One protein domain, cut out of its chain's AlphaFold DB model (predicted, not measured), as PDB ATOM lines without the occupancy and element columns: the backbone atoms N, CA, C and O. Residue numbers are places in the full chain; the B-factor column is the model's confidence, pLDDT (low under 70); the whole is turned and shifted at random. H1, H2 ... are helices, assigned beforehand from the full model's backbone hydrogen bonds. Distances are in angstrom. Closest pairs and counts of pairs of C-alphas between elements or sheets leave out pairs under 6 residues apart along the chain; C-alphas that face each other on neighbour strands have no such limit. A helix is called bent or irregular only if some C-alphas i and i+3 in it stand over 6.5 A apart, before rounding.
ATOM      1  N   PHE A  64      33.729 -28.275 -36.097       92.81
ATOM      2  CA  PHE A  64      32.781 -29.278 -36.563       92.81
ATOM      3  C   PHE A  64      32.140 -28.890 -37.897       92.81
ATOM      4  O   PHE A  64      31.734 -27.743 -38.090       92.81
ATOM      5  N   LEU A  65      31.921 -29.877 -38.768       95.38
ATOM      6  CA  LEU A  65      31.124 -29.730 -39.990       95.38
ATOM      7  C   LEU A  65      29.759 -30.409 -39.829       95.38
ATOM      8  O   LEU A  65      29.695 -31.538 -39.351       95.38
ATOM      9  N   THR A  66      28.683 -29.767 -40.288       97.00
ATOM     10  CA  THR A  66      27.339 -30.367 -40.347       97.00
ATOM     11  C   THR A  66      26.823 -30.351 -41.786       97.00
ATOM     12  O   THR A  66      26.236 -29.352 -42.201       97.00
ATOM     13  N   PRO A  67      27.053 -31.416 -42.571       96.88
ATOM     14  CA  PRO A  67      26.403 -31.595 -43.862       96.88
ATOM     15  C   PRO A  67      24.890 -31.737 -43.678       96.88
ATOM     16  O   PRO A  67      24.438 -32.325 -42.696       96.88
ATOM     17  N   THR A  68      24.129 -31.191 -44.623       97.69
ATOM     18  CA  THR A  68      22.659 -31.201 -44.629       97.69
ATOM     19  C   THR A  68      22.149 -31.672 -45.994       97.69
ATOM     20  O   THR A  68      21.374 -30.999 -46.664       97.69
ATOM     21  N   LEU A  69      22.652 -32.811 -46.481       97.25
ATOM     22  CA  LEU A  69      22.480 -33.235 -47.881       97.25
ATOM     23  C   LEU A  69      21.005 -33.457 -48.253       97.25
ATOM     24  O   LEU A  69      20.572 -33.143 -49.366       97.25
ATOM     25  N   VAL A  70      20.228 -33.967 -47.301       98.06
ATOM     26  CA  VAL A  70      18.829 -34.341 -47.464       98.06
ATOM     27  C   VAL A  70      17.932 -33.158 -47.783       98.06
ATOM     28  O   VAL A  70      16.963 -33.359 -48.513       98.06
ATOM     29  N   THR A  71      18.243 -31.937 -47.328       97.69
ATOM     30  CA  THR A  71      17.423 -30.768 -47.688       97.69
ATOM     31  C   THR A  71      17.471 -30.516 -49.186       97.69
ATOM     32  O   THR A  71      16.430 -30.485 -49.842       97.69
ATOM     33  N   TYR A  72      18.670 -30.492 -49.777       96.69
ATOM     34  CA  TYR A  72      18.836 -30.249 -51.210       96.69
ATOM     35  C   TYR A  72      18.267 -31.388 -52.054       96.69
ATOM     36  O   TYR A  72      17.601 -31.141 -53.065       96.69
ATOM     37  N   ALA A  73      18.493 -32.634 -51.623       96.19
ATOM     38  CA  ALA A  73      17.980 -33.818 -52.301       96.19
ATOM     39  C   ALA A  73      16.447 -33.873 -52.266       96.19
ATOM     40  O   ALA A  73      15.816 -34.252 -53.250       96.19
ATOM     41  N   THR A  74      15.836 -33.481 -51.147       96.75
ATOM     42  CA  THR A  74      14.381 -33.520 -50.984       96.75
ATOM     43  C   THR A  74      13.714 -32.360 -51.715       96.75
ATOM     44  O   THR A  74      12.758 -32.603 -52.446       96.75
ATOM     45  N   MET A  75      14.249 -31.136 -51.621       95.31
ATOM     46  CA  MET A  75      13.750 -29.981 -52.383       95.31
ATOM     47  C   MET A  75      13.741 -30.248 -53.894       95.31
ATOM     48  O   MET A  75      12.774 -29.910 -54.572       95.31
ATOM     49  N   ALA A  76      14.772 -30.918 -54.422       93.94
ATOM     50  CA  ALA A  76      14.875 -31.249 -55.847       93.94
ATOM     51  C   ALA A  76      13.780 -32.210 -56.355       93.94
ATOM     52  O   ALA A  76      13.553 -32.291 -57.560       93.94
ATOM     53  N   ARG A  77      13.095 -32.941 -55.464       93.25
ATOM     54  CA  ARG A  77      12.038 -33.898 -55.840       93.25
ATOM     55  C   ARG A  77      10.682 -33.241 -56.078       93.25
ATOM     56  O   ARG A  77       9.824 -33.858 -56.705       93.25
ATOM     57  N   PHE A  78      10.472 -32.025 -55.576       91.62
ATOM     58  CA  PHE A  78       9.187 -31.337 -55.643       91.62
ATOM     59  C   PHE A  78       9.251 -30.191 -56.655       91.62
ATOM     60  O   PHE A  78       9.889 -29.162 -56.428       91.62
ATOM     61  N   SER A  79       8.569 -30.368 -57.790       89.50
ATOM     62  CA  SER A  79       8.473 -29.330 -58.819       89.50
ATOM     63  C   SER A  79       7.861 -28.050 -58.243       89.50
ATOM     64  O   SER A  79       6.848 -28.100 -57.550       89.50
ATOM     65  N   GLY A  80       8.486 -26.905 -58.519       89.75
ATOM     66  CA  GLY A  80       8.029 -25.600 -58.035       89.75
ATOM     67  C   GLY A  80       8.346 -25.290 -56.570       89.75
ATOM     68  O   GLY A  80       8.006 -24.200 -56.123       89.75
ATOM     69  N   PHE A  81       9.025 -26.181 -55.831       92.00
ATOM     70  CA  PHE A  81       9.401 -25.913 -54.436       92.00
ATOM     71  C   PHE A  81      10.373 -24.730 -54.310       92.00
ATOM     72  O   PHE A  81      10.264 -23.913 -53.400       92.00
ATOM     73  N   LEU A  82      11.317 -24.613 -55.250       92.00
ATOM     74  CA  LEU A  82      12.241 -23.483 -55.346       92.00
ATOM     75  C   LEU A  82      11.943 -22.648 -56.598       92.00
ATOM     76  O   LEU A  82      11.727 -23.220 -57.672       92.00
ATOM     77  N   PRO A  83      12.044 -21.306 -56.524       92.75
ATOM     78  CA  PRO A  83      12.093 -20.467 -57.715       92.75
ATOM     79  C   PRO A  83      13.230 -20.909 -58.654       92.75
ATOM     80  O   PRO A  83      14.268 -21.371 -58.167       92.75
ATOM     81  N   PRO A  84      13.123 -20.711 -59.984       91.56
ATOM     82  CA  PRO A  84      14.105 -21.226 -60.946       91.56
ATOM     83  C   PRO A  84      15.564 -20.839 -60.654       91.56
ATOM     84  O   PRO A  84      16.479 -21.630 -60.877       91.56
ATOM     85  N   ALA A  85      15.798 -19.636 -60.122       89.75
ATOM     86  CA  ALA A  85      17.133 -19.191 -59.723       89.75
ATOM     87  C   ALA A  85      17.687 -19.996 -58.531       89.75
ATOM     88  O   ALA A  85      18.843 -20.419 -58.556       89.75
ATOM     89  N   SER A  86      16.865 -20.257 -57.512       93.12
ATOM     90  CA  SER A  86      17.241 -21.074 -56.353       93.12
ATOM     91  C   SER A  86      17.360 -22.555 -56.697       93.12
ATOM     92  O   SER A  86      18.254 -23.213 -56.177       93.12
ATOM     93  N   ALA A  87      16.547 -23.073 -57.622       92.81
ATOM     94  CA  ALA A  87      16.670 -24.446 -58.111       92.81
ATOM     95  C   ALA A  87      18.046 -24.702 -58.758       92.81
ATOM     96  O   ALA A  87      18.691 -25.705 -58.461       92.81
ATOM     97  N   LYS A  88      18.560 -23.744 -59.545       91.69
ATOM     98  CA  LYS A  88      19.927 -23.804 -60.098       91.69
ATOM     99  C   LYS A  88      21.006 -23.786 -59.008       91.69
ATOM    100  O   LYS A  88      21.993 -24.511 -59.106       91.69
ATOM    101  N   LYS A  89      20.826 -22.976 -57.954       92.81
ATOM    102  CA  LYS A  89      21.730 -22.978 -56.786       92.81
ATOM    103  C   LYS A  89      21.710 -24.337 -56.075       92.81
ATOM    104  O   LYS A  89      22.767 -24.852 -55.724       92.81
ATOM    105  N   ASN A  90      20.520 -24.915 -55.903       94.62
ATOM    106  CA  ASN A  90      20.309 -26.203 -55.250       94.62
ATOM    107  C   ASN A  90      21.033 -27.344 -55.967       94.62
ATOM    108  O   ASN A  90      21.728 -28.118 -55.320       94.62
ATOM    109  N   GLU A  91      20.910 -27.422 -57.293       90.38
ATOM    110  CA  GLU A  91      21.568 -28.454 -58.100       90.38
ATOM    111  C   GLU A  91      23.093 -28.426 -57.923       90.38
ATOM    112  O   GLU A  91      23.702 -29.455 -57.627       90.38
ATOM    113  N   LYS A  92      23.696 -27.233 -57.999       90.50
ATOM    114  CA  LYS A  92      25.136 -27.042 -57.785       90.50
ATOM    115  C   LYS A  92      25.579 -27.498 -56.391       90.50
ATOM    116  O   LYS A  92      26.590 -28.181 -56.257       90.50
ATOM    117  N   VAL A  93      24.840 -27.112 -55.349       93.38
ATOM    118  CA  VAL A  93      25.176 -27.464 -53.959       93.38
ATOM    119  C   VAL A  93      24.996 -28.960 -53.700       93.38
ATOM    120  O   VAL A  93      25.844 -29.564 -53.048       93.38
ATOM    121  N   LEU A  94      23.939 -29.573 -54.237       90.75
ATOM    122  CA  LEU A  94      23.677 -31.004 -54.086       90.75
ATOM    123  C   LEU A  94      24.801 -31.852 -54.696       90.75
ATOM    124  O   LEU A  94      25.277 -32.783 -54.047       90.75
ATOM    125  N   GLN A  95      25.251 -31.511 -55.910       86.69
ATOM    126  CA  GLN A  95      26.333 -32.227 -56.592       86.69
ATOM    127  C   GLN A  95      27.652 -32.166 -55.805       86.69
ATOM    128  O   GLN A  95      28.321 -33.183 -55.624       86.69
ATOM    129  N   GLU A  96      28.010 -30.992 -55.283       93.06
ATOM    130  CA  GLU A  96      29.267 -30.812 -54.548       93.06
ATOM    131  C   GLU A  96      29.189 -31.271 -53.080       93.06
ATOM    132  O   GLU A  96      30.222 -31.530 -52.462       93.06
ATOM    133  N   GLY A  97      27.991 -31.415 -52.503       93.88
ATOM    134  CA  GLY A  97      27.799 -31.735 -51.085       93.88
ATOM    135  C   GLY A  97      28.378 -33.092 -50.667       93.88
ATOM    136  O   GLY A  97      29.062 -33.187 -49.642       93.88
ATOM    137  N   LEU A  98      28.168 -34.138 -51.475       93.44
ATOM    138  CA  LEU A  98      28.756 -35.463 -51.227       93.44
ATOM    139  C   LEU A  98      30.286 -35.401 -51.283       93.44
ATOM    140  O   LEU A  98      30.959 -35.865 -50.364       93.44
ATOM    141  N   ARG A  99      30.832 -34.741 -52.311       94.69
ATOM    142  CA  ARG A  99      32.277 -34.552 -52.480       94.69
ATOM    143  C   ARG A  99      32.892 -33.786 -51.309       94.69
ATOM    144  O   ARG A  99      33.932 -34.190 -50.792       94.69
ATOM    145  N   ALA A 100      32.258 -32.699 -50.872       93.88
ATOM    146  CA  ALA A 100      32.713 -31.912 -49.730       93.88
ATOM    147  C   ALA A 100      32.723 -32.744 -48.438       93.88
ATOM    148  O   ALA A 100      33.686 -32.684 -47.673       93.88
ATOM    149  N   THR A 101      31.699 -33.579 -48.236       94.94
ATOM    150  CA  THR A 101      31.618 -34.509 -47.100       94.94
ATOM    151  C   THR A 101      32.756 -35.532 -47.135       94.94
ATOM    152  O   THR A 101      33.405 -35.756 -46.113       94.94
ATOM    153  N   THR A 102      33.066 -36.101 -48.307       95.56
ATOM    154  CA  THR A 102      34.218 -37.002 -48.487       95.56
ATOM    155  C   THR A 102      35.535 -36.314 -48.136       95.56
ATOM    156  O   THR A 102      36.316 -36.864 -47.363       95.56
ATOM    157  N   ILE A 103      35.772 -35.103 -48.654       94.69
ATOM    158  CA  ILE A 103      36.999 -34.331 -48.392       94.69
ATOM    159  C   ILE A 103      37.152 -34.049 -46.894       94.69
ATOM    160  O   ILE A 103      38.233 -34.236 -46.341       94.69
ATOM    161  N   ALA A 104      36.079 -33.617 -46.229       93.56
ATOM    162  CA  ALA A 104      36.095 -33.336 -44.798       93.56
ATOM    163  C   ALA A 104      36.384 -34.599 -43.972       93.56
ATOM    164  O   ALA A 104      37.227 -34.565 -43.078       93.56
ATOM    165  N   SER A 105      35.745 -35.719 -44.323       93.50
ATOM    166  CA  SER A 105      35.957 -37.016 -43.672       93.50
ATOM    167  C   SER A 105      37.415 -37.474 -43.809       93.50
ATOM    168  O   SER A 105      38.065 -37.798 -42.819       93.50
ATOM    169  N   GLN A 106      37.974 -37.410 -45.023       94.06
ATOM    170  CA  GLN A 106      39.373 -37.768 -45.299       94.06
ATOM    171  C   GLN A 106      40.382 -36.836 -44.617       94.06
ATOM    172  O   GLN A 106      41.488 -37.260 -44.292       94.06
ATOM    173  N   ALA A 107      40.016 -35.574 -44.397       93.75
ATOM    174  CA  ALA A 107      40.839 -34.608 -43.677       93.75
ATOM    175  C   ALA A 107      40.773 -34.768 -42.146       93.75
ATOM    176  O   ALA A 107      41.476 -34.042 -41.447       93.75
ATOM    177  N   GLY A 108      39.948 -35.684 -41.624       93.06
ATOM    178  CA  GLY A 108      39.784 -35.900 -40.185       93.06
ATOM    179  C   GLY A 108      38.900 -34.861 -39.490       93.06
ATOM    180  O   GLY A 108      38.960 -34.728 -38.271       93.06
ATOM    181  N   VAL A 109      38.081 -34.111 -40.236       94.88
ATOM    182  CA  VAL A 109      37.128 -33.161 -39.648       94.88
ATOM    183  C   VAL A 109      36.056 -33.924 -38.875       94.88
ATOM    184  O   VAL A 109      35.479 -34.886 -39.385       94.88
ATOM    185  N   THR A 110      35.720 -33.472 -37.667       95.31
ATOM    186  CA  THR A 110      34.607 -34.048 -36.907       95.31
ATOM    187  C   THR A 110      33.273 -33.663 -37.548       95.31
ATOM    188  O   THR A 110      32.837 -32.510 -37.496       95.31
ATOM    189  N   ILE A 111      32.609 -34.641 -38.167       97.19
ATOM    190  CA  ILE A 111      31.334 -34.442 -38.867       97.19
ATOM    191  C   ILE A 111      30.156 -34.749 -37.937       97.19
ATOM    192  O   ILE A 111      30.126 -35.796 -37.291       97.19
ATOM    193  N   ARG A 112      29.157 -33.866 -37.905       96.88
ATOM    194  CA  ARG A 112      27.880 -34.019 -37.193       96.88
ATOM    195  C   ARG A 112      26.737 -34.302 -38.166       96.88
ATOM    196  O   ARG A 112      26.850 -34.061 -39.363       96.88
ATOM    197  N   PHE A 113      25.638 -34.820 -37.639       98.00
ATOM    198  CA  PHE A 113      24.404 -35.056 -38.371       98.00
ATOM    199  C   PHE A 113      23.529 -33.802 -38.356       98.00
ATOM    200  O   PHE A 113      23.317 -33.197 -37.306       98.00
ATOM    201  N   GLY A 114      23.011 -33.424 -39.519       97.88
ATOM    202  CA  GLY A 114      22.044 -32.347 -39.668       97.88
ATOM    203  C   GLY A 114      21.209 -32.566 -40.918       97.88
ATOM    204  O   GLY A 114      21.618 -33.281 -41.827       97.88
ATOM    205  N   THR A 115      20.019 -31.976 -40.947       98.12
ATOM    206  CA  THR A 115      19.082 -32.176 -42.059       98.12
ATOM    207  C   THR A 115      18.706 -30.884 -42.751       98.12
ATOM    208  O   THR A 115      18.683 -30.880 -43.974       98.12
ATOM    209  N   ASP A 116      18.452 -29.812 -41.989       97.56
ATOM    210  CA  ASP A 116      18.078 -28.480 -42.501       97.56
ATOM    211  C   ASP A 116      16.879 -28.519 -43.465       97.56
ATOM    212  O   ASP A 116      16.787 -27.780 -44.443       97.56
ATOM    213  N   LEU A 117      15.974 -29.471 -43.222       97.44
ATOM    214  CA  LEU A 117      14.755 -29.651 -43.999       97.44
ATOM    215  C   LEU A 117      13.782 -28.506 -43.713       97.44
ATOM    216  O   LEU A 117      13.699 -28.017 -42.592       97.44
ATOM    217  N   LEU A 118      13.023 -28.116 -44.734       94.31
ATOM    218  CA  LEU A 118      12.062 -27.021 -44.649       94.31
ATOM    219  C   LEU A 118      10.638 -27.570 -44.521       94.31
ATOM    220  O   LEU A 118      10.186 -28.311 -45.392       94.31
ATOM    221  N   GLU A 119       9.933 -27.186 -43.457       89.88
ATOM    222  CA  GLU A 119       8.499 -27.430 -43.236       89.88
ATOM    223  C   GLU A 119       8.038 -28.860 -43.598       89.88
ATOM    224  O   GLU A 119       8.380 -29.837 -42.927       89.88
ATOM    225  N   LEU A 120       7.270 -28.990 -44.686       91.94
ATOM    226  CA  LEU A 120       6.673 -30.231 -45.173       91.94
ATOM    227  C   LEU A 120       7.709 -31.291 -45.556       91.94
ATOM    228  O   LEU A 120       7.338 -32.440 -45.754       91.94
ATOM    229  N   LEU A 121       8.992 -30.941 -45.659       96.19
ATOM    230  CA  LEU A 121      10.059 -31.875 -46.004       96.19
ATOM    231  C   LEU A 121      10.581 -32.665 -44.795       96.19
ATOM    232  O   LEU A 121      11.355 -33.602 -44.984       96.19
ATOM    233  N   HIS A 122      10.150 -32.350 -43.566       96.81
ATOM    234  CA  HIS A 122      10.618 -33.018 -42.342       96.81
ATOM    235  C   HIS A 122      10.434 -34.545 -42.342       96.81
ATOM    236  O   HIS A 122      11.224 -35.240 -41.706       96.81
ATOM    237  N   PHE A 123       9.475 -35.094 -43.103       97.06
ATOM    238  CA  PHE A 123       9.316 -36.552 -43.238       97.06
ATOM    239  C   PHE A 123      10.587 -37.248 -43.755       97.06
ATOM    240  O   PHE A 123      10.780 -38.439 -43.523       97.06
ATOM    241  N   ALA A 124      11.454 -36.521 -44.467       98.00
ATOM    242  CA  ALA A 124      12.672 -37.057 -45.053       98.00
ATOM    243  C   ALA A 124      13.861 -37.091 -44.080       98.00
ATOM    244  O   ALA A 124      14.939 -37.498 -44.498       98.00
ATOM    245  N   GLN A 125      13.710 -36.694 -42.808       98.25
ATOM    246  CA  GLN A 125      14.821 -36.531 -41.855       98.25
ATOM    247  C   GLN A 125      15.788 -37.727 -41.834       98.25
ATOM    248  O   GLN A 125      17.003 -37.554 -41.940       98.25
ATOM    249  N   SER A 126      15.255 -38.948 -41.768       98.25
ATOM    250  CA  SER A 126      16.062 -40.172 -41.708       98.25
ATOM    251  C   SER A 126      16.748 -40.534 -43.031       98.25
ATOM    252  O   SER A 126      17.666 -41.350 -43.039       98.25
ATOM    253  N   HIS A 127      16.364 -39.930 -44.160       98.06
ATOM    254  CA  HIS A 127      17.013 -40.192 -45.447       98.06
ATOM    255  C   HIS A 127      18.444 -39.640 -45.518       98.06
ATOM    256  O   HIS A 127      19.225 -40.127 -46.334       98.06
ATOM    257  N   GLU A 128      18.834 -38.708 -44.639       98.31
ATOM    258  CA  GLU A 128      20.228 -38.249 -44.534       98.31
ATOM    259  C   GLU A 128      21.187 -39.417 -44.241       98.31
ATOM    260  O   GLU A 128      22.278 -39.467 -44.808       98.31
ATOM    261  N   PHE A 129      20.770 -40.416 -43.448       98.25
ATOM    262  CA  PHE A 129      21.567 -41.630 -43.219       98.25
ATOM    263  C   PHE A 129      21.859 -42.377 -44.528       98.25
ATOM    264  O   PHE A 129      22.995 -42.786 -44.772       98.25
ATOM    265  N   GLY A 130      20.843 -42.527 -45.384       97.56
ATOM    266  CA  GLY A 130      20.965 -43.200 -46.678       97.56
ATOM    267  C   GLY A 130      21.755 -42.395 -47.711       97.56
ATOM    268  O   GLY A 130      22.433 -42.974 -48.552       97.56
ATOM    269  N   LEU A 131      21.716 -41.063 -47.651       96.06
ATOM    270  CA  LEU A 131      22.553 -40.222 -48.509       96.06
ATOM    271  C   LEU A 131      24.023 -40.300 -48.096       96.06
ATOM    272  O   LEU A 131      24.897 -40.490 -48.941       96.06
ATOM    273  N   ARG A 132      24.303 -40.210 -46.793       96.81
ATOM    274  CA  ARG A 132      25.674 -40.216 -46.269       96.81
ATOM    275  C   ARG A 132      26.366 -41.572 -46.392       96.81
ATOM    276  O   ARG A 132      27.592 -41.597 -46.484       96.81
ATOM    277  N   SER A 133      25.624 -42.681 -46.473       97.12
ATOM    278  CA  SER A 133      26.198 -44.025 -46.676       97.12
ATOM    279  C   SER A 133      26.944 -44.187 -48.003       97.12
ATOM    280  O   SER A 133      27.763 -45.091 -48.135       97.12
ATOM    281  N   GLN A 134      26.729 -43.286 -48.966       95.75
ATOM    282  CA  GLN A 134      27.474 -43.256 -50.226       95.75
ATOM    283  C   GLN A 134      28.937 -42.821 -50.044       95.75
ATOM    284  O   GLN A 134      29.772 -43.111 -50.897       95.75
ATOM    285  N   VAL A 135      29.252 -42.102 -48.960       95.44
ATOM    286  CA  VAL A 135      30.564 -41.459 -48.755       95.44
ATOM    287  C   VAL A 135      31.161 -41.668 -47.361       95.44
ATOM    288  O   VAL A 135      32.293 -41.245 -47.118       95.44
ATOM    289  N   GLN A 136      30.436 -42.300 -46.438       96.38
ATOM    290  CA  GLN A 136      30.874 -42.553 -45.062       96.38
ATOM    291  C   GLN A 136      30.497 -43.958 -44.600       96.38
ATOM    292  O   GLN A 136      29.492 -44.520 -45.033       96.38
ATOM    293  N   SER A 137      31.291 -44.510 -43.678       97.50
ATOM    294  CA  SER A 137      30.976 -45.799 -43.066       97.50
ATOM    295  C   SER A 137      29.732 -45.691 -42.167       97.50
ATOM    296  O   SER A 137      29.486 -44.628 -41.586       97.50
ATOM    297  N   PRO A 138      28.962 -46.780 -41.971       98.12
ATOM    298  CA  PRO A 138      27.831 -46.775 -41.041       98.12
ATOM    299  C   PRO A 138      28.211 -46.309 -39.629       98.12
ATOM    300  O   PRO A 138      27.463 -45.561 -39.003       98.12
ATOM    301  N   LEU A 139      29.400 -46.692 -39.149       97.81
ATOM    302  CA  LEU A 139      29.900 -46.279 -37.839       97.81
ATOM    303  C   LEU A 139      30.127 -44.764 -37.764       97.81
ATOM    304  O   LEU A 139      29.725 -44.140 -36.783       97.81
ATOM    305  N   ASP A 140      30.727 -44.156 -38.789       97.50
ATOM    306  CA  ASP A 140      30.969 -42.708 -38.810       97.50
ATOM    307  C   ASP A 140      29.662 -41.915 -38.872       97.50
ATOM    308  O   ASP A 140      29.529 -40.871 -38.229       97.50
ATOM    309  N   ILE A 141      28.667 -42.424 -39.603       97.94
ATOM    310  CA  ILE A 141      27.344 -41.798 -39.666       97.94
ATOM    311  C   ILE A 141      26.659 -41.880 -38.300       97.94
ATOM    312  O   ILE A 141      26.165 -40.860 -37.817       97.94
ATOM    313  N   LEU A 142      26.688 -43.038 -37.634       98.00
ATOM    314  CA  LEU A 142      26.127 -43.179 -36.288       98.00
ATOM    315  C   LEU A 142      26.825 -42.249 -35.293       98.00
ATOM    316  O   LEU A 142      26.143 -41.494 -34.609       98.00
ATOM    317  N   ARG A 143      28.165 -42.201 -35.283       97.75
ATOM    318  CA  ARG A 143      28.930 -41.261 -34.442       97.75
ATOM    319  C   ARG A 143      28.541 -39.808 -34.694       97.75
ATOM    320  O   ARG A 143      28.415 -39.028 -33.751       97.75
ATOM    321  N   SER A 144      28.308 -39.447 -35.955       97.94
ATOM    322  CA  SER A 144      27.873 -38.100 -36.317       97.94
ATOM    323  C   SER A 144      26.480 -37.745 -35.791       97.94
ATOM    324  O   SER A 144      26.200 -36.567 -35.600       97.94
ATOM    325  N   ALA A 145      25.621 -38.735 -35.542       97.94
ATOM    326  CA  ALA A 145      24.285 -38.552 -34.980       97.94
ATOM    327  C   ALA A 145      24.238 -38.749 -33.453       97.94
ATOM    328  O   ALA A 145      23.190 -38.533 -32.851       97.94
ATOM    329  N   THR A 146      25.350 -39.148 -32.826       97.56
ATOM    330  CA  THR A 146      25.404 -39.478 -31.397       97.56
ATOM    331  C   THR A 146      26.529 -38.736 -30.671       97.56
ATOM    332  O   THR A 146      26.305 -37.652 -30.135       97.56
ATOM    333  N   ILE A 147      27.747 -39.278 -30.656       97.00
ATOM    334  CA  ILE A 147      28.847 -38.771 -29.824       97.00
ATOM    335  C   ILE A 147      29.398 -37.426 -30.307       97.00
ATOM    336  O   ILE A 147      29.756 -36.580 -29.494       97.00
ATOM    337  N   ASN A 148      29.424 -37.180 -31.619       96.81
ATOM    338  CA  ASN A 148      29.970 -35.940 -32.174       96.81
ATOM    339  C   ASN A 148      29.113 -34.706 -31.822       96.81
ATOM    340  O   ASN A 148      29.682 -33.696 -31.408       96.81
ATOM    341  N   PRO A 149      27.769 -34.727 -31.971       96.31
ATOM    342  CA  PRO A 149      26.939 -33.609 -31.538       96.31
ATOM    343  C   PRO A 149      26.910 -33.471 -30.013       96.31
ATOM    344  O   PRO A 149      26.909 -32.340 -29.542       96.31
ATOM    345  N   ALA A 150      26.964 -34.570 -29.248       95.69
ATOM    346  CA  ALA A 150      27.106 -34.496 -27.791       95.69
ATOM    347  C   ALA A 150      28.398 -33.766 -27.383       95.69
ATOM    348  O   ALA A 150      28.353 -32.904 -26.511       95.69
ATOM    349  N   CYS A 151      29.508 -34.034 -28.081       93.56
ATOM    350  CA  CYS A 151      30.779 -33.346 -27.869       93.56
ATOM    351  C   CYS A 151      30.710 -31.852 -28.176       93.56
ATOM    352  O   CYS A 151      31.105 -31.023 -27.363       93.56
ATOM    353  N   MET A 152      30.115 -31.479 -29.308       92.62
ATOM    354  CA  MET A 152      29.939 -30.063 -29.636       92.62
ATOM    355  C   MET A 152      29.061 -29.322 -28.609       92.62
ATOM    356  O   MET A 152      29.264 -28.137 -28.359       92.62
ATOM    357  N   LEU A 153      28.076 -30.002 -28.020       93.75
ATOM    358  CA  LEU A 153      27.216 -29.427 -26.987       93.75
ATOM    359  C   LEU A 153      27.874 -29.394 -25.595       93.75
ATOM    360  O   LEU A 153      27.295 -28.796 -24.692       93.75
ATOM    361  N   GLY A 154      29.039 -30.026 -25.400       92.62
ATOM    362  CA  GLY A 154      29.634 -30.227 -24.074       92.62
ATOM    363  C   GLY A 154      28.744 -31.082 -23.166       92.62
ATOM    364  O   GLY A 154      28.560 -30.764 -21.991       92.62
TER     365      GLY A 154
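What this domain is: This is residues 64 to 154 of the 170 residues of the protein "Amidohydro-rel domain-containing protein" of Exophiala aquamarina CBS 119918 (UniProt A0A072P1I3). The long bent helix H2, with its arms H2a and H2b, runs along one side of an elongated body, and H1 folds against H2a as a helical hairpin in the middle. The short helices H3 and H4 pack on H1 on the side away from H2a, while H5 and H6 make one end. The printed part has 91 residues, with six named helices, H1 to H6 in chain order, and no named strand; the class is all helix. It is compact, with a radius of gyration of the C-alphas of 13.5 A, and spans 38 by 25 by 21 A.

Where its parts are: By its hydrogen bonds H2 was assigned as one helix, residues 84 to 106, but it is bent: C-alphas 95 and 98 are 6.7 A apart. Its arm H2a, residues 84 to 95, is 17.0 A long and begins at C-alpha 84 at (14.105, -21.226, -60.946). H2b, residues 98 to 106, is 12.4 A long. H1 takes residues 69 to 75 over 10.3 A. H3, residues 119 to 124 over 10.6 A, is irregular, with C-alphas 120 and 123 at 7.1 A. H4 holds residues 127 to 132, H5 residues 138 to 145 over 10.8 A, and H6 residues 147 to 152, ending at C-alpha 152 at (29.939, -30.063, -29.636).

How they stand to each other: H2a and H2b stand at a steep tilt of 35.3 degrees, only just past shallow. The hub is H1. It touches H2a, which touches it with residues 90 to 94 alone, opposite ways at a shallow tilt of 30 degrees, and the two form a helical hairpin; the closest C-alphas, of Tyr 72 and Leu 94, are 5.7 A apart. H1 touches H4 at a steep tilt of 49 degrees, closest at the C-alphas of Val 70 and Glu 128, 5.1 A. H1 touches H3 at a steep tilt of 57 degrees, closest at the C-alphas of Thr 74 and Leu 121, 6.8 A. H4 and H5 are close but not clearly touching, the C-alphas of Phe 129 and Ile 141 being 6.8 A apart. H5 and H6 meet only through their link. Among the pairs apart are H2b and H5, and H1 and H6. Every O i to N i+4 pair is within hydrogen-bond range in H1, H2a, H2b, H4, H5 and H6; in H3 it is 0 of 2, with 2 of 3 O i to N i+3 pairs within range.

The domain as a whole: The two C-alphas farthest apart, those of Pro 84 and Gly 154, are 41.0 A apart. The link from H2 to H3, residues 107 to 118, is long. The printed part has no cut, its mean pLDDT is 95.1, and no printed residue is under 70.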